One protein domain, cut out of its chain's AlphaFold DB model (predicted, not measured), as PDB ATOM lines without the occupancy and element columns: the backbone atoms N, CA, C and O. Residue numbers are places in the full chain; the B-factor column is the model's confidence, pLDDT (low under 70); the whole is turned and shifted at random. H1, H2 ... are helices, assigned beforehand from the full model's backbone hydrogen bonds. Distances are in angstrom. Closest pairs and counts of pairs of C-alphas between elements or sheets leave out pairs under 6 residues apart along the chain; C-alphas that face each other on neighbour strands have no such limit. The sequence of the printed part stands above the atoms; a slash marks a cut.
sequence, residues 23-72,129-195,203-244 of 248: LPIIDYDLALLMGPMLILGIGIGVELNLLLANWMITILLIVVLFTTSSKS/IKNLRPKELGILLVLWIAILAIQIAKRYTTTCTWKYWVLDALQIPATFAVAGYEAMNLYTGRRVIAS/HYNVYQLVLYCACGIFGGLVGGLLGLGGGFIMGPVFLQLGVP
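What this domain is: This is residues 23 to 72, 129 to 195 and 203 to 244 of the 248 residues of an uncharacterized protein of Kalanchoe fedtschenkoi (UniProt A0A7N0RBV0). A long helix, H1, runs through the middle, with H5 packed closely along one side of it and the hairpin of H3 and H4 over another side. H2 folds back from the end of H1 and spreads away from it as a V, while the short H6 folds back along H5. The printed part has 159 residues, with six named helices in the order H1 to H6 and no named strand; its class is all helix. It is compact, with a radius of gyration of the C-alphas of 17.1 A and spans of 47 by 43 by 32 A.

Where its parts are: H1, residues 28 to 51, begins with C-alpha 28 at (-3.790, -34.213, 5.521) and is 34.8 A long from first to last C-alpha. H2, residues 54 to 72, measures 26.4 A. H3, residues 134 to 156, measures 32.5 A. H4, residues 162 to 187, is the longest, 37.0 A, and begins with C-alpha 162 at (29.725, -32.241, 16.759). H5, residues 206 to 226, measures 29.9 A. H6, residues 231 to 240, measures 14.4 A and ends with C-alpha 240 at (-7.294, -15.237, 7.774).

How they stand to each other: H1 and H5 are the hub, touching three other helices each. They touch at a steep tilt of 41 degrees, the same way; their closest C-alphas, of Gly 41 and Gly 220, are 3.9 A apart. H1, H3, H4 and H5 form a bundle, a group of helices side by side. Residues 29 to 40 of H1 touch H4, closest at the C-alphas of Leu 33 and Ala 179, 5.0 A, at a shallow tilt of 29 degrees, opposite ways. H3 touches H1 with residues 136 to 140 alone, closest at the C-alphas of Leu 32 and Leu 140, 6.3 A. H3 and H4 form a helical hairpin at a shallow tilt of 14 degrees, with the C-alphas of Lys 154 and Tyr 164 closest, 6.2 A. H5 and H6 form another, with the C-alphas of Gly 219 and Ile 233 closest, 5.9 A. H2 and H5 only just touch, with 3 pairs of C-alphas within 8 A, the closest those of Leu 61 and Leu 226, 6.3 A. H1 and H6 are apart. Every O i to N i+4 pair is within hydrogen-bond range in H2, H3 and H5; in H1 it is 18 of 20, in H4 19 of 22, in H6 4 of 6.

The domain as a whole: The two C-alphas farthest apart, of Trp 55 and Lys 130, are 50.9 A apart. Residues 73 to 128 are not printed, a gap of 35.1 A between C-alphas 72 and 129; residues 196 to 202 are not printed, a gap of 15.5 A between C-alphas 195 and 203. The links printed whole, H1 to H2, H3 to H4 and H5 to H6, are tight. The mean pLDDT of the printed part is 77.3; 36 residues are under 70, among them residues 185 to 195 and 236 to 244.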
ATOM      1  N   LEU A  23     -15.472 -34.964   0.979       55.94
ATOM      2  CA  LEU A  23     -14.085 -34.992   1.426       55.94
ATOM      3  C   LEU A  23     -13.995 -35.039   2.966       55.94
ATOM      4  O   LEU A  23     -14.873 -34.528   3.670       55.94
ATOM      5  N   PRO A  24     -12.939 -35.671   3.516       56.50
ATOM      6  CA  PRO A  24     -12.666 -35.628   4.947       56.50
ATOM      7  C   PRO A  24     -12.382 -34.192   5.400       56.50
ATOM      8  O   PRO A  24     -11.688 -33.454   4.711       56.50
ATOM      9  N   ILE A  25     -12.863 -33.827   6.595       60.53
ATOM     10  CA  ILE A  25     -12.695 -32.486   7.195       60.53
ATOM     11  C   ILE A  25     -11.215 -32.149   7.462       60.53
ATOM     12  O   ILE A  25     -10.842 -30.986   7.562       60.53
ATOM     13  N   ILE A  26     -10.358 -33.168   7.583       69.19
ATOM     14  CA  ILE A  26      -8.929 -33.001   7.858       69.19
ATOM     15  C   ILE A  26      -8.143 -32.915   6.542       69.19
ATOM     16  O   ILE A  26      -8.022 -33.901   5.806       69.19
ATOM     17  N   ASP A  27      -7.514 -31.763   6.295       72.69
ATOM     18  CA  ASP A  27      -6.548 -31.574   5.208       72.69
ATOM     19  C   ASP A  27      -5.185 -32.189   5.550       72.69
ATOM     20  O   ASP A  27      -4.263 -31.525   6.029       72.69
ATOM     21  N   TYR A  28      -5.041 -33.487   5.281       72.00
ATOM     22  CA  TYR A  28      -3.790 -34.213   5.521       72.00
ATOM     23  C   TYR A  28      -2.596 -33.638   4.747       72.00
ATOM     24  O   TYR A  28      -1.491 -33.625   5.278       72.00
ATOM     25  N   ASP A  29      -2.807 -33.124   3.533       73.31
ATOM     26  CA  ASP A  29      -1.739 -32.548   2.706       73.31
ATOM     27  C   ASP A  29      -1.209 -31.227   3.301       73.31
ATOM     28  O   ASP A  29      -0.003 -30.990   3.345       73.31
ATOM     29  N   LEU A  30      -2.099 -30.405   3.871       73.94
ATOM     30  CA  LEU A  30      -1.720 -29.189   4.594       73.94
ATOM     31  C   LEU A  30      -1.024 -29.518   5.923       73.94
ATOM     32  O   LEU A  30      -0.051 -28.861   6.290       73.94
ATOM     33  N   ALA A  31      -1.475 -30.561   6.626       80.00
ATOM     34  CA  ALA A  31      -0.836 -31.035   7.852       80.00
ATOM     35  C   ALA A  31       0.572 -31.606   7.596       80.00
ATOM     36  O   ALA A  31       1.492 -31.336   8.370       80.00
ATOM     37  N   LEU A  32       0.749 -32.355   6.504       77.31
ATOM     38  CA  LEU A  32       2.039 -32.894   6.058       77.31
ATOM     39  C   LEU A  32       3.005 -31.796   5.610       77.31
ATOM     40  O   LEU A  32       4.207 -31.934   5.816       77.31
ATOM     41  N   LEU A  33       2.495 -30.697   5.052       79.25
ATOM     42  CA  LEU A  33       3.306 -29.535   4.699       79.25
ATOM     43  C   LEU A  33       3.693 -28.706   5.935       79.25
ATOM     44  O   LEU A  33       4.860 -28.366   6.134       79.25
ATOM     45  N   MET A  34       2.714 -28.366   6.775       79.56
ATOM     46  CA  MET A  34       2.906 -27.403   7.857       79.56
ATOM     47  C   MET A  34       3.519 -28.023   9.114       79.56
ATOM     48  O   MET A  34       4.269 -27.351   9.818       79.56
ATOM     49  N   GLY A  35       3.249 -29.300   9.391       82.94
ATOM     50  CA  GLY A  35       3.780 -30.013  10.556       82.94
ATOM     51  C   GLY A  35       5.315 -30.003  10.626       82.94
ATOM     52  O   GLY A  35       5.862 -29.534  11.625       82.94
ATOM     53  N   PRO A  36       6.031 -30.445   9.577       82.81
ATOM     54  CA  PRO A  36       7.497 -30.450   9.548       82.81
ATOM     55  C   PRO A  36       8.108 -29.053   9.673       82.81
ATOM     56  O   PRO A  36       9.076 -28.868  10.411       82.81
ATOM     57  N   MET A  37       7.511 -28.060   9.008       86.50
ATOM     58  CA  MET A  37       7.949 -26.661   9.070       86.50
ATOM     59  C   MET A  37       7.775 -26.066  10.470       86.50
ATOM     60  O   MET A  37       8.632 -25.323  10.950       86.50
ATOM     61  N   LEU A  38       6.700 -26.445  11.163       87.38
ATOM     62  CA  LEU A  38       6.445 -26.039  12.539       87.38
ATOM     63  C   LEU A  38       7.463 -26.663  13.503       87.38
ATOM     64  O   LEU A  38       7.979 -25.966  14.370       87.38
ATOM     65  N   ILE A  39       7.818 -27.940  13.331       86.19
ATOM     66  CA  ILE A  39       8.851 -28.605  14.146       86.19
ATOM     67  C   ILE A  39      10.223 -27.959  13.936       86.19
ATOM     68  O   ILE A  39      10.950 -27.755  14.909       86.19
ATOM     69  N   LEU A  40      10.569 -27.621  12.691       86.88
ATOM     70  CA  LEU A  40      11.802 -26.902  12.376       86.88
ATOM     71  C   LEU A  40      11.839 -25.547  13.094       86.88
ATOM     72  O   LEU A  40      12.820 -25.231  13.764       86.88
ATOM     73  N   GLY A  41      10.743 -24.784  13.026       87.44
ATOM     74  CA  GLY A  41      10.608 -23.534  13.767       87.44
ATOM     75  C   GLY A  41      10.767 -23.728  15.278       87.44
ATOM     76  O   GLY A  41      11.495 -22.968  15.909       87.44
ATOM     77  N   ILE A  42      10.147 -24.763  15.859       88.62
ATOM     78  CA  ILE A  42      10.272 -25.069  17.295       88.62
ATOM     79  C   ILE A  42      11.732 -25.308  17.674       88.62
ATOM     80  O   ILE A  42      12.169 -24.770  18.686       88.62
ATOM     81  N   GLY A  43      12.480 -26.082  16.881       85.94
ATOM     82  CA  GLY A  43      13.902 -26.339  17.135       85.94
ATOM     83  C   GLY A  43      14.695 -25.040  17.273       85.94
ATOM     84  O   GLY A  43      15.311 -24.800  18.310       85.94
ATOM     85  N   ILE A  44      14.562 -24.150  16.286       87.75
ATOM     86  CA  ILE A  44      15.222 -22.835  16.286       87.75
ATOM     87  C   ILE A  44      14.748 -21.980  17.473       87.75
ATOM     88  O   ILE A  44      15.553 -21.339  18.144       87.75
ATOM     89  N   GLY A  45      13.444 -21.969  17.760       88.38
ATOM     90  CA  GLY A  45      12.870 -21.203  18.867       88.38
ATOM     91  C   GLY A  45      13.395 -21.641  20.236       88.38
ATOM     92  O   GLY A  45      13.698 -20.798  21.075       88.38
ATOM     93  N   VAL A  46      13.560 -22.949  20.447       87.69
ATOM     94  CA  VAL A  46      14.118 -23.507  21.689       87.69
ATOM     95  C   VAL A  46      15.595 -23.139  21.845       87.69
ATOM     96  O   VAL A  46      16.023 -22.816  22.950       87.69
ATOM     97  N   GLU A  47      16.372 -23.129  20.763       85.62
ATOM     98  CA  GLU A  47      17.769 -22.678  20.804       85.62
ATOM     99  C   GLU A  47      17.875 -21.174  21.088       85.62
ATOM    100  O   GLU A  47      18.656 -20.758  21.944       85.62
ATOM    101  N   LEU A  48      17.030 -20.353  20.457       87.31
ATOM    102  CA  LEU A  48      16.948 -18.916  20.738       87.31
ATOM    103  C   LEU A  48      16.515 -18.624  22.179       87.31
ATOM    104  O   LEU A  48      16.986 -17.652  22.767       87.31
ATOM    105  N   ASN A  49      15.667 -19.470  22.767       89.12
ATOM    106  CA  ASN A  49      15.267 -19.357  24.169       89.12
ATOM    107  C   ASN A  49      16.463 -19.497  25.127       89.12
ATOM    108  O   ASN A  49      16.470 -18.881  26.185       89.12
ATOM    109  N   LEU A  50      17.488 -20.273  24.758       85.38
ATOM    110  CA  LEU A  50      18.714 -20.407  25.557       85.38
ATOM    111  C   LEU A  50      19.646 -19.195  25.417       85.38
ATOM    112  O   LEU A  50      20.432 -18.921  26.322       85.38
ATOM    113  N   LEU A  51      19.584 -18.492  24.284       86.94
ATOM    114  CA  LEU A  51      20.421 -17.325  23.994       86.94
ATOM    115  C   LEU A  51      19.838 -16.025  24.560       86.94
ATOM    116  O   LEU A  51      20.580 -15.085  24.849       86.94
ATOM    117  N   LEU A  52      18.514 -15.948  24.692       89.06
ATOM    118  CA  LEU A  52      17.819 -14.759  25.165       89.06
ATOM    119  C   LEU A  52      17.746 -14.708  26.690       89.06
ATOM    120  O   LEU A  52      17.558 -15.707  27.378       89.06
ATOM    121  N   ALA A  53      17.839 -13.496  27.232       89.75
ATOM    122  CA  ALA A  53      17.644 -13.285  28.656       89.75
ATOM    123  C   ALA A  53      16.161 -13.447  29.033       89.75
ATOM    124  O   ALA A  53      15.269 -12.975  28.324       89.75
ATOM    125  N   ASN A  54      15.896 -14.027  30.207       87.25
ATOM    126  CA  ASN A  54      14.538 -14.330  30.684       87.25
ATOM    127  C   ASN A  54      13.578 -13.124  30.643       87.25
ATOM    128  O   ASN A  54      12.394 -13.267  30.331       87.25
ATOM    129  N   TRP A  55      14.081 -11.920  30.929       92.69
ATOM    130  CA  TRP A  55      13.277 -10.695  30.905       92.69
ATOM    131  C   TRP A  55      12.804 -10.337  29.488       92.69
ATOM    132  O   TRP A  55      11.663  -9.911  29.320       92.69
ATOM    133  N   MET A  56      13.623 -10.580  28.459       89.19
ATOM    134  CA  MET A  56      13.250 -10.348  27.059       89.19
ATOM    135  C   MET A  56      12.148 -11.310  26.621       89.19
ATOM    136  O   MET A  56      11.174 -10.888  26.000       89.19
ATOM    137  N   ILE A  57      12.274 -12.587  26.995       89.94
ATOM    138  CA  ILE A  57      11.274 -13.620  26.696       89.94
ATOM    139  C   ILE A  57       9.946 -13.274  27.378       89.94
ATOM    140  O   ILE A  57       8.888 -13.376  26.766       89.94
ATOM    141  N   THR A  58      10.002 -12.780  28.616       90.06
ATOM    142  CA  THR A  58       8.809 -12.369  29.371       90.06
ATOM    143  C   THR A  58       8.115 -11.169  28.727       90.06
ATOM    144  O   THR A  58       6.895 -11.179  28.571       90.06
ATOM    145  N   ILE A  59       8.866 -10.151  28.294       92.69
ATOM    146  CA  ILE A  59       8.296  -9.001  27.573       92.69
ATOM    147  C   ILE A  59       7.664  -9.459  26.254       92.69
ATOM    148  O   ILE A  59       6.534  -9.079  25.952       92.69
ATOM    149  N   LEU A  60       8.354 -10.312  25.493       89.62
ATOM    150  CA  LEU A  60       7.837 -10.852  24.239       89.62
ATOM    151  C   LEU A  60       6.550 -11.658  24.459       89.62
ATOM    152  O   LEU A  60       5.585 -11.483  23.716       89.62
ATOM    153  N   LEU A  61       6.505 -12.482  25.509       89.69
ATOM    154  CA  LEU A  61       5.320 -13.233  25.914       89.69
ATOM    155  C   LEU A  61       4.143 -12.296  26.201       89.69
ATOM    156  O   LEU A  61       3.052 -12.514  25.676       89.69
ATOM    157  N   ILE A  62       4.359 -11.236  26.987       92.25
ATOM    158  CA  ILE A  62       3.319 -10.250  27.313       92.25
ATOM    159  C   ILE A  62       2.784  -9.597  26.035       92.25
ATOM    160  O   ILE A  62       1.570  -9.516  25.853       92.25
ATOM    161  N   VAL A  63       3.664  -9.181  25.121       91.06
ATOM    162  CA  VAL A  63       3.267  -8.555  23.850       91.06
ATOM    163  C   VAL A  63       2.469  -9.526  22.973       91.06
ATOM    164  O   VAL A  63       1.417  -9.157  22.444       91.06
ATOM    165  N   VAL A  64       2.918 -10.775  22.827       87.88
ATOM    166  CA  VAL A  64       2.224 -11.791  22.017       87.88
ATOM    167  C   VAL A  64       0.863 -12.141  22.615       87.88
ATOM    168  O   VAL A  64      -0.129 -12.213  21.886       87.88
ATOM    169  N   LEU A  65       0.777 -12.305  23.934       88.31
ATOM    170  CA  LEU A  65      -0.488 -12.581  24.607       88.31
ATOM    171  C   LEU A  65      -1.446 -11.397  24.509       88.31
ATOM    172  O   LEU A  65      -2.620 -11.604  24.215       88.31
ATOM    173  N   PHE A  66      -0.965 -10.165  24.686       91.00
ATOM    174  CA  PHE A  66      -1.803  -8.974  24.570       91.00
ATOM    175  C   PHE A  66      -2.341  -8.815  23.145       91.00
ATOM    176  O   PHE A  66      -3.547  -8.713  22.944       91.00
ATOM    177  N   THR A  67      -1.467  -8.894  22.138       87.62
ATOM    178  CA  THR A  67      -1.870  -8.781  20.727       87.62
ATOM    179  C   THR A  67      -2.822  -9.896  20.300       87.62
ATOM    180  O   THR A  67      -3.821  -9.618  19.632       87.62
ATOM    181  N   THR A  68      -2.570 -11.143  20.706       84.62
ATOM    182  CA  THR A  68      -3.445 -12.273  20.369       84.62
ATOM    183  C   THR A  68      -4.775 -12.191  21.110       84.62
ATOM    184  O   THR A  68      -5.818 -12.424  20.502       84.62
ATOM    185  N   SER A  69      -4.765 -11.798  22.387       88.19
ATOM    186  CA  SER A  69      -5.974 -11.595  23.193       88.19
ATOM    187  C   SER A  69      -6.854 -10.499  22.597       88.19
ATOM    188  O   SER A  69      -8.019 -10.747  22.291       88.19
ATOM    189  N   SER A  70      -6.290  -9.320  22.315       88.56
ATOM    190  CA  SER A  70      -7.037  -8.217  21.704       88.56
ATOM    191  C   SER A  70      -7.594  -8.595  20.331       88.56
ATOM    192  O   SER A  70      -8.769  -8.347  20.064       88.56
ATOM    193  N   LYS A  71      -6.800  -9.240  19.463       83.88
ATOM    194  CA  LYS A  71      -7.281  -9.695  18.146       83.88
ATOM    195  C   LYS A  71      -8.395 -10.732  18.262       83.88
ATOM    196  O   LYS A  71      -9.399 -10.612  17.566       83.88
ATOM    197  N   SER A  72      -8.240 -11.712  19.151       83.62
ATOM    198  CA  SER A  72      -9.239 -12.763  19.372       83.62
ATOM    199  C   SER A  72     -10.538 -12.191  19.933       83.62
ATOM    200  O   SER A  72     -11.615 -12.564  19.480       83.62
ATOM    201  N   ILE A 129     -14.085 -45.445   9.453       53.31
ATOM    202  CA  ILE A 129     -12.974 -46.009   8.683       53.31
ATOM    203  C   ILE A 129     -13.040 -45.605   7.201       53.31
ATOM    204  O   ILE A 129     -12.003 -45.518   6.550       53.31
ATOM    205  N   LYS A 130     -14.226 -45.291   6.658       54.69
ATOM    206  CA  LYS A 130     -14.378 -44.872   5.247       54.69
ATOM    207  C   LYS A 130     -13.939 -43.430   4.985       54.69
ATOM    208  O   LYS A 130     -13.746 -43.062   3.832       54.69
ATOM    209  N   ASN A 131     -13.815 -42.613   6.030       60.16
ATOM    210  CA  ASN A 131     -13.355 -41.224   5.935       60.16
ATOM    211  C   ASN A 131     -11.841 -41.086   6.165       60.16
ATOM    212  O   ASN A 131     -11.267 -40.010   6.013       60.16
ATOM    213  N   LEU A 132     -11.189 -42.181   6.560       66.19
ATOM    214  CA  LEU A 132      -9.766 -42.201   6.834       66.19
ATOM    215  C   LEU A 132      -9.004 -42.347   5.516       66.19
ATOM    216  O   LEU A 132      -9.298 -43.237   4.720       66.19
ATOM    217  N   ARG A 133      -8.002 -41.491   5.300       69.19
ATOM    218  CA  ARG A 133      -6.994 -41.634   4.243       69.19
ATOM    219  C   ARG A 133      -5.782 -42.378   4.832       69.19
ATOM    220  O   ARG A 133      -4.865 -41.735   5.341       69.19
ATOM    221  N   PRO A 134      -5.775 -43.731   4.871       71.69
ATOM    222  CA  PRO A 134      -4.799 -44.488   5.659       71.69
ATOM    223  C   PRO A 134      -3.370 -44.355   5.132       71.69
ATOM    224  O   PRO A 134      -2.426 -44.490   5.903       71.69
ATOM    225  N   LYS A 135      -3.194 -44.078   3.833       73.56
ATOM    226  CA  LYS A 135      -1.871 -43.900   3.227       73.56
ATOM    227  C   LYS A 135      -1.219 -42.610   3.730       73.56
ATOM    228  O   LYS A 135      -0.092 -42.643   4.205       73.56
ATOM    229  N   GLU A 136      -1.944 -41.501   3.685       73.38
ATOM    230  CA  GLU A 136      -1.503 -40.178   4.126       73.38
ATOM    231  C   GLU A 136      -1.301 -40.129   5.640       73.38
ATOM    232  O   GLU A 136      -0.293 -39.617   6.119       73.38
ATOM    233  N   LEU A 137      -2.218 -40.734   6.396       76.62
ATOM    234  CA  LEU A 137      -2.102 -40.847   7.848       76.62
ATOM    235  C   LEU A 137      -0.917 -41.743   8.241       76.62
ATOM    236  O   LEU A 137      -0.197 -41.428   9.185       76.62
ATOM    237  N   GLY A 138      -0.658 -42.808   7.477       82.19
ATOM    238  CA  GLY A 138       0.532 -43.645   7.624       82.19
ATOM    239  C   GLY A 138       1.828 -42.870   7.382       82.19
ATOM    240  O   GLY A 138       2.727 -42.933   8.215       82.19
ATOM    241  N   ILE A 139       1.910 -42.090   6.298       80.06
ATOM    242  CA  ILE A 139       3.072 -41.227   6.006       80.06
ATOM    243  C   ILE A 139       3.281 -40.212   7.136       80.06
ATOM    244  O   ILE A 139       4.398 -40.067   7.631       80.06
ATOM    245  N   LEU A 140       2.205 -39.564   7.592       80.12
ATOM    246  CA  LEU A 140       2.244 -38.603   8.691       80.12
ATOM    247  C   LEU A 140       2.752 -39.258   9.985       80.12
ATOM    248  O   LEU A 140       3.670 -38.738  10.613       80.12
ATOM    249  N   LEU A 141       2.211 -40.417  10.370       84.00
ATOM    250  CA  LEU A 141       2.650 -41.159  11.557       84.00
ATOM    251  C   LEU A 141       4.116 -41.580  11.471       84.00
ATOM    252  O   LEU A 141       4.856 -41.382  12.431       84.00
ATOM    253  N   VAL A 142       4.548 -42.132  10.336       85.69
ATOM    254  CA  VAL A 142       5.943 -42.544  10.126       85.69
ATOM    255  C   VAL A 142       6.879 -41.346  10.249       85.69
ATOM    256  O   VAL A 142       7.899 -41.442  10.930       85.69
ATOM    257  N   LEU A 143       6.514 -40.205   9.663       82.19
ATOM    258  CA  LEU A 143       7.275 -38.966   9.775       82.19
ATOM    259  C   LEU A 143       7.387 -38.493  11.230       82.19
ATOM    260  O   LEU A 143       8.486 -38.195  11.695       82.19
ATOM    261  N   TRP A 144       6.278 -38.476  11.971       82.56
ATOM    262  CA  TRP A 144       6.275 -38.103  13.387       82.56
ATOM    263  C   TRP A 144       7.115 -39.049  14.247       82.56
ATOM    264  O   TRP A 144       7.860 -38.579  15.104       82.56
ATOM    265  N   ILE A 145       7.043 -40.361  14.007       86.50
ATOM    266  CA  ILE A 145       7.855 -41.358  14.717       86.50
ATOM    267  C   ILE A 145       9.339 -41.178  14.381       86.50
ATOM    268  O   ILE A 145      10.168 -41.217  15.287       86.50
ATOM    269  N   ALA A 146       9.684 -40.942  13.114       84.56
ATOM    270  CA  ALA A 146      11.062 -40.707  12.690       84.56
ATOM    271  C   ALA A 146      11.646 -39.446  13.344       84.56
ATOM    272  O   ALA A 146      12.738 -39.489  13.909       84.56
ATOM    273  N   ILE A 147      10.895 -38.343  13.347       79.56
ATOM    274  CA  ILE A 147      11.299 -37.103  14.020       79.56
ATOM    275  C   ILE A 147      11.437 -37.327  15.528       79.56
ATOM    276  O   ILE A 147      12.419 -36.898  16.129       79.56
ATOM    277  N   LEU A 148      10.490 -38.024  16.154       84.44
ATOM    278  CA  LEU A 148      10.544 -38.341  17.577       84.44
ATOM    279  C   LEU A 148      11.762 -39.211  17.917       84.44
ATOM    280  O   LEU A 148      12.438 -38.943  18.907       84.44
ATOM    281  N   ALA A 149      12.095 -40.194  17.080       86.12
ATOM    282  CA  ALA A 149      13.296 -41.008  17.236       86.12
ATOM    283  C   ALA A 149      14.575 -40.159  17.144       86.12
ATOM    284  O   ALA A 149      15.471 -40.326  17.973       86.12
ATOM    285  N   ILE A 150      14.639 -39.205  16.207       82.56
ATOM    286  CA  ILE A 150      15.748 -38.243  16.099       82.56
ATOM    287  C   ILE A 150      15.849 -37.392  17.372       82.56
ATOM    288  O   ILE A 150      16.932 -37.268  17.940       82.56
ATOM    289  N   GLN A 151      14.732 -36.868  17.882       80.50
ATOM    290  CA  GLN A 151      14.721 -36.062  19.110       80.50
ATOM    291  C   GLN A 151      15.146 -36.870  20.347       80.50
ATOM    292  O   GLN A 151      15.888 -36.375  21.198       80.50
ATOM    293  N   ILE A 152      14.735 -38.137  20.441       85.31
ATOM    294  CA  ILE A 152      15.193 -39.050  21.495       85.31
ATOM    295  C   ILE A 152      16.700 -39.296  21.367       85.31
ATOM    296  O   ILE A 152      17.420 -39.191  22.358       85.31
ATOM    297  N   ALA A 153      17.198 -39.567  20.158       83.75
ATOM    298  CA  ALA A 153      18.624 -39.765  19.910       83.75
ATOM    299  C   ALA A 153      19.455 -38.520  20.275       83.75
ATOM    300  O   ALA A 153      20.519 -38.650  20.889       83.75
ATOM    301  N   LYS A 154      18.947 -37.312  19.990       77.00
ATOM    302  CA  LYS A 154      19.559 -36.050  20.435       77.00
ATOM    303  C   LYS A 154      19.657 -35.975  21.959       77.00
ATOM    304  O   LYS A 154      20.698 -35.573  22.463       77.00
ATOM    305  N   ARG A 155      18.639 -36.426  22.703       78.69
ATOM    306  CA  ARG A 155      18.648 -36.434  24.179       78.69
ATOM    307  C   ARG A 155      19.713 -37.355  24.783       78.69
ATOM    308  O   ARG A 155      20.231 -37.054  25.853       78.69
ATOM    309  N   TYR A 156      20.035 -38.463  24.119       81.31
ATOM    310  CA  TYR A 156      21.105 -39.375  24.548       81.31
ATOM    311  C   TYR A 156      22.506 -38.923  24.111       81.31
ATOM    312  O   TYR A 156      23.503 -39.495  24.551       81.31
ATOM    313  N   THR A 157      22.600 -37.897  23.262       76.88
ATOM    314  CA  THR A 157      23.867 -37.353  22.770       76.88
ATOM    315  C   THR A 157      24.277 -36.146  23.613       76.88
ATOM    316  O   THR A 157      23.462 -35.287  23.933       76.88
ATOM    317  N   THR A 158      25.553 -36.055  23.987       72.06
ATOM    318  CA  THR A 158      26.065 -34.930  24.784       72.06
ATOM    319  C   THR A 158      26.039 -33.617  23.990       72.06
ATOM    320  O   THR A 158      26.466 -33.563  22.835       72.06
ATOM    321  N   THR A 159      25.563 -32.548  24.636       63.72
ATOM    322  CA  THR A 159      25.232 -31.235  24.043       63.72
ATOM    323  C   THR A 159      26.407 -30.492  23.398       63.72
ATOM    324  O   THR A 159      26.192 -29.662  22.522       63.72
ATOM    325  N   CYS A 160      27.651 -30.807  23.766       65.00
ATOM    326  CA  CYS A 160      28.850 -30.137  23.240       65.00
ATOM    327  C   CYS A 160      29.588 -30.929  22.147       65.00
ATOM    328  O   CYS A 160      30.729 -30.610  21.818       65.00
ATOM    329  N   THR A 161      28.979 -31.976  21.587       78.31
ATOM    330  CA  THR A 161      29.629 -32.814  20.569       78.31
ATOM    331  C   THR A 161      29.160 -32.431  19.169       78.31
ATOM    332  O   THR A 161      27.971 -32.231  18.944       78.31
ATOM    333  N   TRP A 162      30.062 -32.433  18.181       81.94
ATOM    334  CA  TRP A 162      29.725 -32.241  16.759       81.94
ATOM    335  C   TRP A 162      28.604 -33.180  16.264       81.94
ATOM    336  O   TRP A 162      27.823 -32.810  15.395       81.94
ATOM    337  N   LYS A 163      28.464 -34.365  16.877       79.19
ATOM    338  CA  LYS A 163      27.367 -35.320  16.649       79.19
ATOM    339  C   LYS A 163      25.981 -34.731  16.941       79.19
ATOM    340  O   LYS A 163      25.048 -35.033  16.208       79.19
ATOM    341  N   TYR A 164      25.845 -33.897  17.973       76.94
ATOM    342  CA  TYR A 164      24.586 -33.217  18.301       76.94
ATOM    343  C   TYR A 164      24.172 -32.274  17.165       76.94
ATOM    344  O   TYR A 164      23.047 -32.350  16.678       76.94
ATOM    345  N   TRP A 165      25.118 -31.462  16.685       81.19
ATOM    346  CA  TRP A 165      24.905 -30.530  15.576       81.19
ATOM    347  C   TRP A 165      24.662 -31.235  14.245       81.19
ATOM    348  O   TRP A 165      23.862 -30.766  13.452       81.19
ATOM    349  N   VAL A 166      25.293 -32.387  14.001       81.69
ATOM    350  CA  VAL A 166      25.017 -33.198  12.804       81.69
ATOM    351  C   VAL A 166      23.619 -33.812  12.850       81.69
ATOM    352  O   VAL A 166      22.934 -33.820  11.834       81.69
ATOM    353  N   LEU A 167      23.172 -34.306  14.010       76.75
ATOM    354  CA  LEU A 167      21.815 -34.838  14.174       76.75
ATOM    355  C   LEU A 167      20.749 -33.747  14.039       76.75
ATOM    356  O   LEU A 167      19.693 -34.000  13.464       76.75
ATOM    357  N   ASP A 168      21.032 -32.543  14.533       75.75
ATOM    358  CA  ASP A 168      20.162 -31.386  14.344       75.75
ATOM    359  C   ASP A 168      20.139 -30.919  12.882       75.75
ATOM    360  O   ASP A 168      19.077 -30.808  12.270       75.75
ATOM    361  N   ALA A 169      21.315 -30.781  12.267       79.38
ATOM    362  CA  ALA A 169      21.434 -30.431  10.862       79.38
ATOM    363  C   ALA A 169      20.750 -31.462   9.961       79.38
ATOM    364  O   ALA A 169      20.177 -31.067   8.959       79.38
ATOM    365  N   LEU A 170      20.741 -32.754  10.309       81.69
ATOM    366  CA  LEU A 170      20.051 -33.812   9.559       81.69
ATOM    367  C   LEU A 170      18.522 -33.635   9.547       81.69
ATOM    368  O   LEU A 170      17.852 -34.038   8.593       81.69
ATOM    369  N   GLN A 171      17.963 -33.000  10.577       75.88
ATOM    370  CA  GLN A 171      16.533 -32.726  10.674       75.88
ATOM    371  C   GLN A 171      16.079 -31.680   9.640       75.88
ATOM    372  O   GLN A 171      14.944 -31.738   9.158       75.88
ATOM    373  N   ILE A 172      16.970 -30.775   9.222       81.44
ATOM    374  CA  ILE A 172      16.661 -29.716   8.255       81.44
ATOM    375  C   ILE A 172      16.433 -30.305   6.842       81.44
ATOM    376  O   ILE A 172      15.333 -30.140   6.316       81.44
ATOM    377  N   PRO A 173      17.355 -31.072   6.222       81.25
ATOM    378  CA  PRO A 173      17.108 -31.730   4.942       81.25
ATOM    379  C   PRO A 173      15.920 -32.683   4.982       81.25
ATOM    380  O   PRO A 173      15.165 -32.727   4.019       81.25
ATOM    381  N   ALA A 174      15.723 -33.427   6.075       78.31
ATOM    382  CA  ALA A 174      14.611 -34.368   6.180       78.31
ATOM    383  C   ALA A 174      13.248 -33.655   6.129       78.31
ATOM    384  O   ALA A 174      12.342 -34.083   5.416       78.31
ATOM    385  N   THR A 175      13.113 -32.534   6.843       76.88
ATOM    386  CA  THR A 175      11.877 -31.735   6.859       76.88
ATOM    387  C   THR A 175      11.650 -31.001   5.539       76.88
ATOM    388  O   THR A 175      10.540 -31.047   5.008       76.88
ATOM    389  N   PHE A 176      12.690 -30.397   4.956       81.88
ATOM    390  CA  PHE A 176      12.607 -29.757   3.640       81.88
ATOM    391  C   PHE A 176      12.357 -30.751   2.502       81.88
ATOM    392  O   PHE A 176      11.631 -30.417   1.573       81.88
ATOM    393  N   ALA A 177      12.901 -31.969   2.561       82.00
ATOM    394  CA  ALA A 177      12.670 -32.994   1.544       82.00
ATOM    395  C   ALA A 177      11.214 -33.466   1.542       82.00
ATOM    396  O   ALA A 177      10.606 -33.565   0.480       82.00
ATOM    397  N   VAL A 178      10.631 -33.715   2.719       78.62
ATOM    398  CA  VAL A 178       9.231 -34.150   2.828       78.62
ATOM    399  C   VAL A 178       8.275 -33.017   2.467       78.62
ATOM    400  O   VAL A 178       7.363 -33.219   1.669       78.62
ATOM    401  N   ALA A 179       8.517 -31.809   2.979       77.62
ATOM    402  CA  ALA A 179       7.714 -30.647   2.623       77.62
ATOM    403  C   ALA A 179       7.849 -30.291   1.137       77.62
ATOM    404  O   ALA A 179       6.855 -29.975   0.500       77.62
ATOM    405  N   GLY A 180       9.056 -30.388   0.572       78.88
ATOM    406  CA  GLY A 180       9.331 -30.180  -0.848       78.88
ATOM    407  C   GLY A 180       8.663 -31.231  -1.731       78.88
ATOM    408  O   GLY A 180       8.067 -30.882  -2.745       78.88
ATOM    409  N   TYR A 181       8.689 -32.501  -1.325       80.62
ATOM    410  CA  TYR A 181       7.997 -33.581  -2.027       80.62
ATOM    411  C   TYR A 181       6.484 -33.346  -2.071       80.62
ATOM    412  O   TYR A 181       5.892 -33.388  -3.149       80.62
ATOM    413  N   GLU A 182       5.858 -33.028  -0.935       73.56
ATOM    414  CA  GLU A 182       4.420 -32.729  -0.882       73.56
ATOM    415  C   GLU A 182       4.083 -31.425  -1.621       73.56
ATOM    416  O   GLU A 182       3.112 -31.376  -2.375       73.56
ATOM    417  N   ALA A 183       4.929 -30.400  -1.502       70.62
ATOM    418  CA  ALA A 183       4.817 -29.141  -2.233       70.62
ATOM    419  C   ALA A 183       4.846 -29.343  -3.754       70.62
ATOM    420  O   ALA A 183       4.020 -28.777  -4.468       70.62
ATOM    421  N   MET A 184       5.759 -30.177  -4.258       71.94
ATOM    422  CA  MET A 184       5.839 -30.525  -5.678       71.94
ATOM    423  C   MET A 184       4.623 -31.335  -6.132       71.94
ATOM    424  O   MET A 184       4.120 -31.126  -7.237       71.94
ATOM    425  N   ASN A 185       4.118 -32.234  -5.287       69.56
ATOM    426  CA  ASN A 185       2.940 -33.047  -5.584       69.56
ATOM    427  C   ASN A 185       1.652 -32.196  -5.640       69.56
ATOM    428  O   ASN A 185       0.792 -32.438  -6.491       69.56
ATOM    429  N   LEU A 186       1.559 -31.167  -4.787       68.38
ATOM    430  CA  LEU A 186       0.522 -30.129  -4.822       68.38
ATOM    431  C   LEU A 186       0.663 -29.225  -6.052       68.38
ATOM    432  O   LEU A 186      -0.315 -28.977  -6.750       68.38
ATOM    433  N   TYR A 187       1.881 -28.761  -6.346       63.69
ATOM    434  CA  TYR A 187       2.155 -27.858  -7.467       63.69
ATOM    435  C   TYR A 187       1.882 -28.508  -8.828       63.69
ATOM    436  O   TYR A 187       1.364 -27.865  -9.735       63.69
ATOM    437  N   THR A 188       2.162 -29.807  -8.959       62.16
ATOM    438  CA  THR A 188       1.896 -30.585 -10.183       62.16
ATOM    439  C   THR A 188       0.394 -30.874 -10.376       62.16
ATOM    440  O   THR A 188       0.005 -31.507 -11.351       62.16
ATOM    441  N   GLY A 189      -0.477 -30.434  -9.455       58.56
ATOM    442  CA  GLY A 189      -1.929 -30.620  -9.550       58.56
ATOM    443  C   GLY A 189      -2.386 -32.061  -9.314       58.56
ATOM    444  O   GLY A 189      -3.524 -32.413  -9.614       58.56
ATOM    445  N   ARG A 190      -1.510 -32.919  -8.771       50.41
ATOM    446  CA  ARG A 190      -1.814 -34.334  -8.502       50.41
ATOM    447  C   ARG A 190      -2.652 -34.519  -7.232       50.41
ATOM    448  O   ARG A 190      -3.211 -35.595  -7.026       50.41
ATOM    449  N   ARG A 191      -2.728 -33.485  -6.384       51.59
ATOM    450  CA  ARG A 191      -3.528 -33.417  -5.155       51.59
ATOM    451  C   ARG A 191      -4.113 -32.013  -4.972       51.59
ATOM    452  O   ARG A 191      -3.427 -31.027  -5.221       51.59
ATOM    453  N   VAL A 192      -5.367 -31.940  -4.526       53.00
ATOM    454  CA  VAL A 192      -6.120 -30.699  -4.272       53.00
ATOM    455  C   VAL A 192      -6.380 -30.598  -2.768       53.00
ATOM    456  O   VAL A 192      -6.768 -31.594  -2.157       53.00
ATOM    457  N   ILE A 193      -6.152 -29.427  -2.162       54.47
ATOM    458  CA  ILE A 193      -6.477 -29.190  -0.745       54.47
ATOM    459  C   ILE A 193      -8.004 -29.126  -0.620       54.47
ATOM    460  O   ILE A 193      -8.647 -28.329  -1.304       54.47
ATOM    461  N   ALA A 194      -8.584 -29.970   0.235       51.12
ATOM    462  CA  ALA A 194     -10.026 -30.182   0.325       51.12
ATOM    463  C   ALA A 194     -10.775 -28.987   0.936       51.12
ATOM    464  O   ALA A 194     -11.943 -28.777   0.618       51.12
ATOM    465  N   SER A 195     -10.109 -28.183   1.774       50.94
ATOM    466  CA  SER A 195     -10.718 -27.027   2.448       50.94
ATOM    467  C   SER A 195     -11.120 -25.864   1.536       50.94
ATOM    468  O   SER A 195     -11.891 -25.016   1.991       50.94
ATOM    469  N   HIS A 203      -4.389 -22.015 -10.361       46.88
ATOM    470  CA  HIS A 203      -2.989 -22.339 -10.115       46.88
ATOM    471  C   HIS A 203      -2.592 -21.927  -8.689       46.88
ATOM    472  O   HIS A 203      -2.548 -20.728  -8.398       46.88
ATOM    473  N   TYR A 204      -2.351 -22.888  -7.788       55.56
ATOM    474  CA  TYR A 204      -1.800 -22.547  -6.481       55.56
ATOM    475  C   TYR A 204      -0.491 -21.818  -6.740       55.56
ATOM    476  O   TYR A 204       0.461 -22.376  -7.294       55.56
ATOM    477  N   ASN A 205      -0.478 -20.529  -6.420       61.44
ATOM    478  CA  ASN A 205       0.679 -19.712  -6.692       61.44
ATOM    479  C   ASN A 205       1.769 -20.166  -5.721       61.44
ATOM    480  O   ASN A 205       1.497 -20.331  -4.529       61.44
ATOM    481  N   VAL A 206       2.997 -20.368  -6.207       69.44
ATOM    482  CA  VAL A 206       4.144 -20.788  -5.372       69.44
ATOM    483  C   VAL A 206       4.242 -19.911  -4.118       69.44
ATOM    484  O   VAL A 206       4.540 -20.391  -3.030       69.44
ATOM    485  N   TYR A 207       3.865 -18.640  -4.259       72.00
ATOM    486  CA  TYR A 207       3.733 -17.673  -3.181       72.00
ATOM    487  C   TYR A 207       2.856 -18.133  -2.001       72.00
ATOM    488  O   TYR A 207       3.267 -17.982  -0.857       72.00
ATOM    489  N   GLN A 208       1.679 -18.712  -2.241       74.94
ATOM    490  CA  GLN A 208       0.766 -19.146  -1.175       74.94
ATOM    491  C   GLN A 208       1.326 -20.357  -0.417       74.94
ATOM    492  O   GLN A 208       1.217 -20.441   0.803       74.94
ATOM    493  N   LEU A 209       2.002 -21.261  -1.127       75.62
ATOM    494  CA  LEU A 209       2.675 -22.416  -0.536       75.62
ATOM    495  C   LEU A 209       3.881 -22.003   0.314       75.62
ATOM    496  O   LEU A 209       4.058 -22.483   1.436       75.62
ATOM    497  N   VAL A 210       4.678 -21.063  -0.201       80.44
ATOM    498  CA  VAL A 210       5.781 -20.433   0.532       80.44
ATOM    499  C   VAL A 210       5.248 -19.702   1.760       80.44
ATOM    500  O   VAL A 210       5.836 -19.827   2.830       80.44
ATOM    501  N   LEU A 211       4.118 -19.004   1.643       82.38
ATOM    502  CA  LEU A 211       3.470 -18.330   2.763       82.38
ATOM    503  C   LEU A 211       3.039 -19.328   3.845       82.38
ATOM    504  O   LEU A 211       3.338 -19.101   5.012       82.38
ATOM    505  N   TYR A 212       2.421 -20.459   3.485       80.06
ATOM    506  CA  TYR A 212       2.069 -21.504   4.455       80.06
ATOM    507  C   TYR A 212       3.300 -22.092   5.155       80.06
ATOM    508  O   TYR A 212       3.290 -22.260   6.376       80.06
ATOM    509  N   CYS A 213       4.383 -22.350   4.417       83.88
ATOM    510  CA  CYS A 213       5.643 -22.814   5.005       83.88
ATOM    511  C   CYS A 213       6.248 -21.762   5.945       83.88
ATOM    512  O   CYS A 213       6.658 -22.092   7.056       83.88
ATOM    513  N   ALA A 214       6.256 -20.492   5.533       86.00
ATOM    514  CA  ALA A 214       6.764 -19.379   6.327       86.00
ATOM    515  C   ALA A 214       5.942 -19.171   7.607       86.00
ATOM    516  O   ALA A 214       6.520 -19.020   8.683       86.00
ATOM    517  N   CYS A 215       4.610 -19.239   7.525       84.75
ATOM    518  CA  CYS A 215       3.733 -19.251   8.693       84.75
ATOM    519  C   CYS A 215       4.058 -20.442   9.603       84.75
ATOM    520  O   CYS A 215       4.155 -20.250  10.812       84.75
ATOM    521  N   GLY A 216       4.288 -21.631   9.028       84.75
ATOM    522  CA  GLY A 216       4.768 -22.850   9.697       84.75
ATOM    523  C   GLY A 216       5.973 -22.591  10.585       84.75
ATOM    524  O   GLY A 216       5.911 -22.756  11.804       84.75
ATOM    525  N   ILE A 217       7.048 -22.126   9.954       88.50
ATOM    526  CA  ILE A 217       8.320 -21.822  10.608       88.50
ATOM    527  C   ILE A 217       8.133 -20.729  11.658       88.50
ATOM    528  O   ILE A 217       8.609 -20.884  12.777       88.50
ATOM    529  N   PHE A 218       7.415 -19.650  11.344       88.62
ATOM    530  CA  PHE A 218       7.208 -18.538  12.271       88.62
ATOM    531  C   PHE A 218       6.388 -18.947  13.503       88.62
ATOM    532  O   PHE A 218       6.769 -18.651  14.635       88.62
ATOM    533  N   GLY A 219       5.290 -19.679  13.304       87.38
ATOM    534  CA  GLY A 219       4.473 -20.218  14.389       87.38
ATOM    535  C   GLY A 219       5.249 -21.216  15.249       87.38
ATOM    536  O   GLY A 219       5.119 -21.206  16.473       87.38
ATOM    537  N   GLY A 220       6.103 -22.031  14.625       88.75
ATOM    538  CA  GLY A 220       7.035 -22.916  15.316       88.75
ATOM    539  C   GLY A 220       8.081 -22.151  16.127       88.75
ATOM    540  O   GLY A 220       8.271 -22.458  17.297       88.75
ATOM    541  N   LEU A 221       8.707 -21.130  15.539       90.38
ATOM    542  CA  LEU A 221       9.724 -20.281  16.164       90.38
ATOM    543  C   LEU A 221       9.180 -19.616  17.424       90.38
ATOM    544  O   LEU A 221       9.744 -19.772  18.503       90.38
ATOM    545  N   VAL A 222       8.054 -18.912  17.299       88.69
ATOM    546  CA  VAL A 222       7.423 -18.225  18.429       88.69
ATOM    547  C   VAL A 222       6.922 -19.239  19.462       88.69
ATOM    548  O   VAL A 222       7.084 -19.017  20.659       88.69
ATOM    549  N   GLY A 223       6.370 -20.374  19.025       88.12
ATOM    550  CA  GLY A 223       5.898 -21.419  19.933       88.12
ATOM    551  C   GLY A 223       7.021 -22.130  20.696       88.12
ATOM    552  O   GLY A 223       6.864 -22.412  21.881       88.12
ATOM    553  N   GLY A 224       8.160 -22.384  20.049       86.88
ATOM    554  CA  GLY A 224       9.359 -22.951  20.670       86.88
ATOM    555  C   GLY A 224      10.051 -21.964  21.604       86.88
ATOM    556  O   GLY A 224      10.493 -22.355  22.679       86.88
ATOM    557  N   LEU A 225      10.071 -20.680  21.231       88.94
ATOM    558  CA  LEU A 225      10.662 -19.614  22.032       88.94
ATOM    559  C   LEU A 225       9.849 -19.305  23.297       88.94
ATOM    560  O   LEU A 225      10.420 -19.080  24.357       88.94
ATOM    561  N   LEU A 226       8.515 -19.284  23.196       88.25
ATOM    562  CA  LEU A 226       7.624 -18.910  24.302       88.25
ATOM    563  C   LEU A 226       7.068 -20.109  25.085       88.25
ATOM    564  O   LEU A 226       6.429 -19.919  26.118       88.25
ATOM    565  N   GLY A 227       7.228 -21.334  24.579       81.44
ATOM    566  CA  GLY A 227       6.614 -22.540  25.152       81.44
ATOM    567  C   GLY A 227       5.087 -22.618  24.987       81.44
ATOM    568  O   GLY A 227       4.443 -23.513  25.534       81.44
ATOM    569  N   LEU A 228       4.489 -21.696  24.228       77.00
ATOM    570  CA  LEU A 228       3.071 -21.680  23.876       77.00
ATOM    571  C   LEU A 228       2.905 -22.497  22.590       77.00
ATOM    572  O   LEU A 228       3.223 -22.000  21.516       77.00
ATOM    573  N   GLY A 229       2.475 -23.759  22.672       71.19
ATOM    574  CA  GLY A 229       2.398 -24.657  21.507       71.19
ATOM    575  C   GLY A 229       1.868 -23.970  20.234       71.19
ATOM    576  O   GLY A 229       0.805 -23.349  20.262       71.19
ATOM    577  N   GLY A 230       2.606 -24.076  19.119       69.56
ATOM    578  CA  GLY A 230       2.425 -23.245  17.911       69.56
ATOM    579  C   GLY A 230       1.022 -23.260  17.280       69.56
ATOM    580  O   GLY A 230       0.673 -22.352  16.526       69.56
ATOM    581  N   GLY A 231       0.177 -24.231  17.642       71.06
ATOM    582  CA  GLY A 231      -1.239 -24.276  17.268       71.06
ATOM    583  C   GLY A 231      -2.052 -23.054  17.721       71.06
ATOM    584  O   GLY A 231      -2.982 -22.661  17.023       71.06
ATOM    585  N   PHE A 232      -1.673 -22.407  18.830       74.75
ATOM    586  CA  PHE A 232      -2.338 -21.189  19.313       74.75
ATOM    587  C   PHE A 232      -2.210 -20.016  18.328       74.75
ATOM    588  O   PHE A 232      -3.156 -19.260  18.133       74.75
ATOM    589  N   ILE A 233      -1.057 -19.898  17.668       72.56
ATOM    590  CA  ILE A 233      -0.778 -18.842  16.682       72.56
ATOM    591  C   ILE A 233      -1.374 -19.213  15.323       72.56
ATOM    592  O   ILE A 233      -1.861 -18.353  14.592       72.56
ATOM    593  N   MET A 234      -1.376 -20.507  15.002       72.06
ATOM    594  CA  MET A 234      -1.873 -21.006  13.725       72.06
ATOM    595  C   MET A 234      -3.388 -20.923  13.571       72.06
ATOM    596  O   MET A 234      -3.860 -20.707  12.460       72.06
ATOM    597  N   GLY A 235      -4.155 -21.036  14.659       72.81
ATOM    598  CA  GLY A 235      -5.619 -20.931  14.617       72.81
ATOM    599  C   GLY A 235      -6.110 -19.635  13.950       72.81
ATOM    600  O   GLY A 235      -6.764 -19.705  12.912       72.81
ATOM    601  N   PRO A 236      -5.758 -18.444  14.472       67.69
ATOM    602  CA  PRO A 236      -6.140 -17.167  13.861       67.69
ATOM    603  C   PRO A 236      -5.605 -16.969  12.436       67.69
ATOM    604  O   PRO A 236      -6.255 -16.318  11.621       67.69
ATOM    605  N   VAL A 237      -4.431 -17.526  12.125       68.81
ATOM    606  CA  VAL A 237      -3.809 -17.445  10.794       68.81
ATOM    607  C   VAL A 237      -4.597 -18.268   9.770       68.81
ATOM    608  O   VAL A 237      -4.852 -17.783   8.670       68.81
ATOM    609  N   PHE A 238      -5.079 -19.458  10.136       69.81
ATOM    610  CA  PHE A 238      -5.944 -20.261   9.268       69.81
ATOM    611  C   PHE A 238      -7.268 -19.571   8.939       69.81
ATOM    612  O   PHE A 238      -7.696 -19.599   7.786       69.81
ATOM    613  N   LEU A 239      -7.859 -18.865   9.910       66.00
ATOM    614  CA  LEU A 239      -9.067 -18.063   9.685       66.00
ATOM    615  C   LEU A 239      -8.839 -16.934   8.675       66.00
ATOM    616  O   LEU A 239      -9.716 -16.632   7.870       66.00
ATOM    617  N   GLN A 240      -7.666 -16.299   8.715       64.19
ATOM    618  CA  GLN A 240      -7.294 -15.237   7.774       64.19
ATOM    619  C   GLN A 240      -6.983 -15.771   6.376       64.19
ATOM    620  O   GLN A 240      -7.209 -15.072   5.393       64.19
ATOM    621  N   LEU A 241      -6.490 -17.006   6.286       60.69
ATOM    622  CA  LEU A 241      -6.163 -17.681   5.031       60.69
ATOM    623  C   LEU A 241      -7.382 -18.348   4.376       60.69
ATOM    624  O   LEU A 241      -7.224 -19.057   3.386       60.69
ATOM    625  N   GLY A 242      -8.586 -18.097   4.900       55.12
ATOM    626  CA  GLY A 242      -9.841 -18.538   4.299       55.12
ATOM    627  C   GLY A 242     -10.193 -19.997   4.565       55.12
ATOM    628  O   GLY A 242     -11.135 -20.487   3.956       55.12
ATOM    629  N   VAL A 243      -9.491 -20.681   5.478       57.53
ATOM    630  CA  VAL A 243      -9.900 -22.007   5.959       57.53
ATOM    631  C   VAL A 243     -11.046 -21.781   6.948       57.53
ATOM    632  O   VAL A 243     -10.798 -21.262   8.044       57.53
ATOM    633  N   PRO A 244     -12.309 -22.079   6.585       49.69
ATOM    634  CA  PRO A 244     -13.425 -21.825   7.478       49.69
ATOM    635  C   PRO A 244     -13.249 -22.667   8.750       49.69
ATOM    636  O   PRO A 244     -12.962 -23.863   8.653       49.69
TER     637      PRO A 244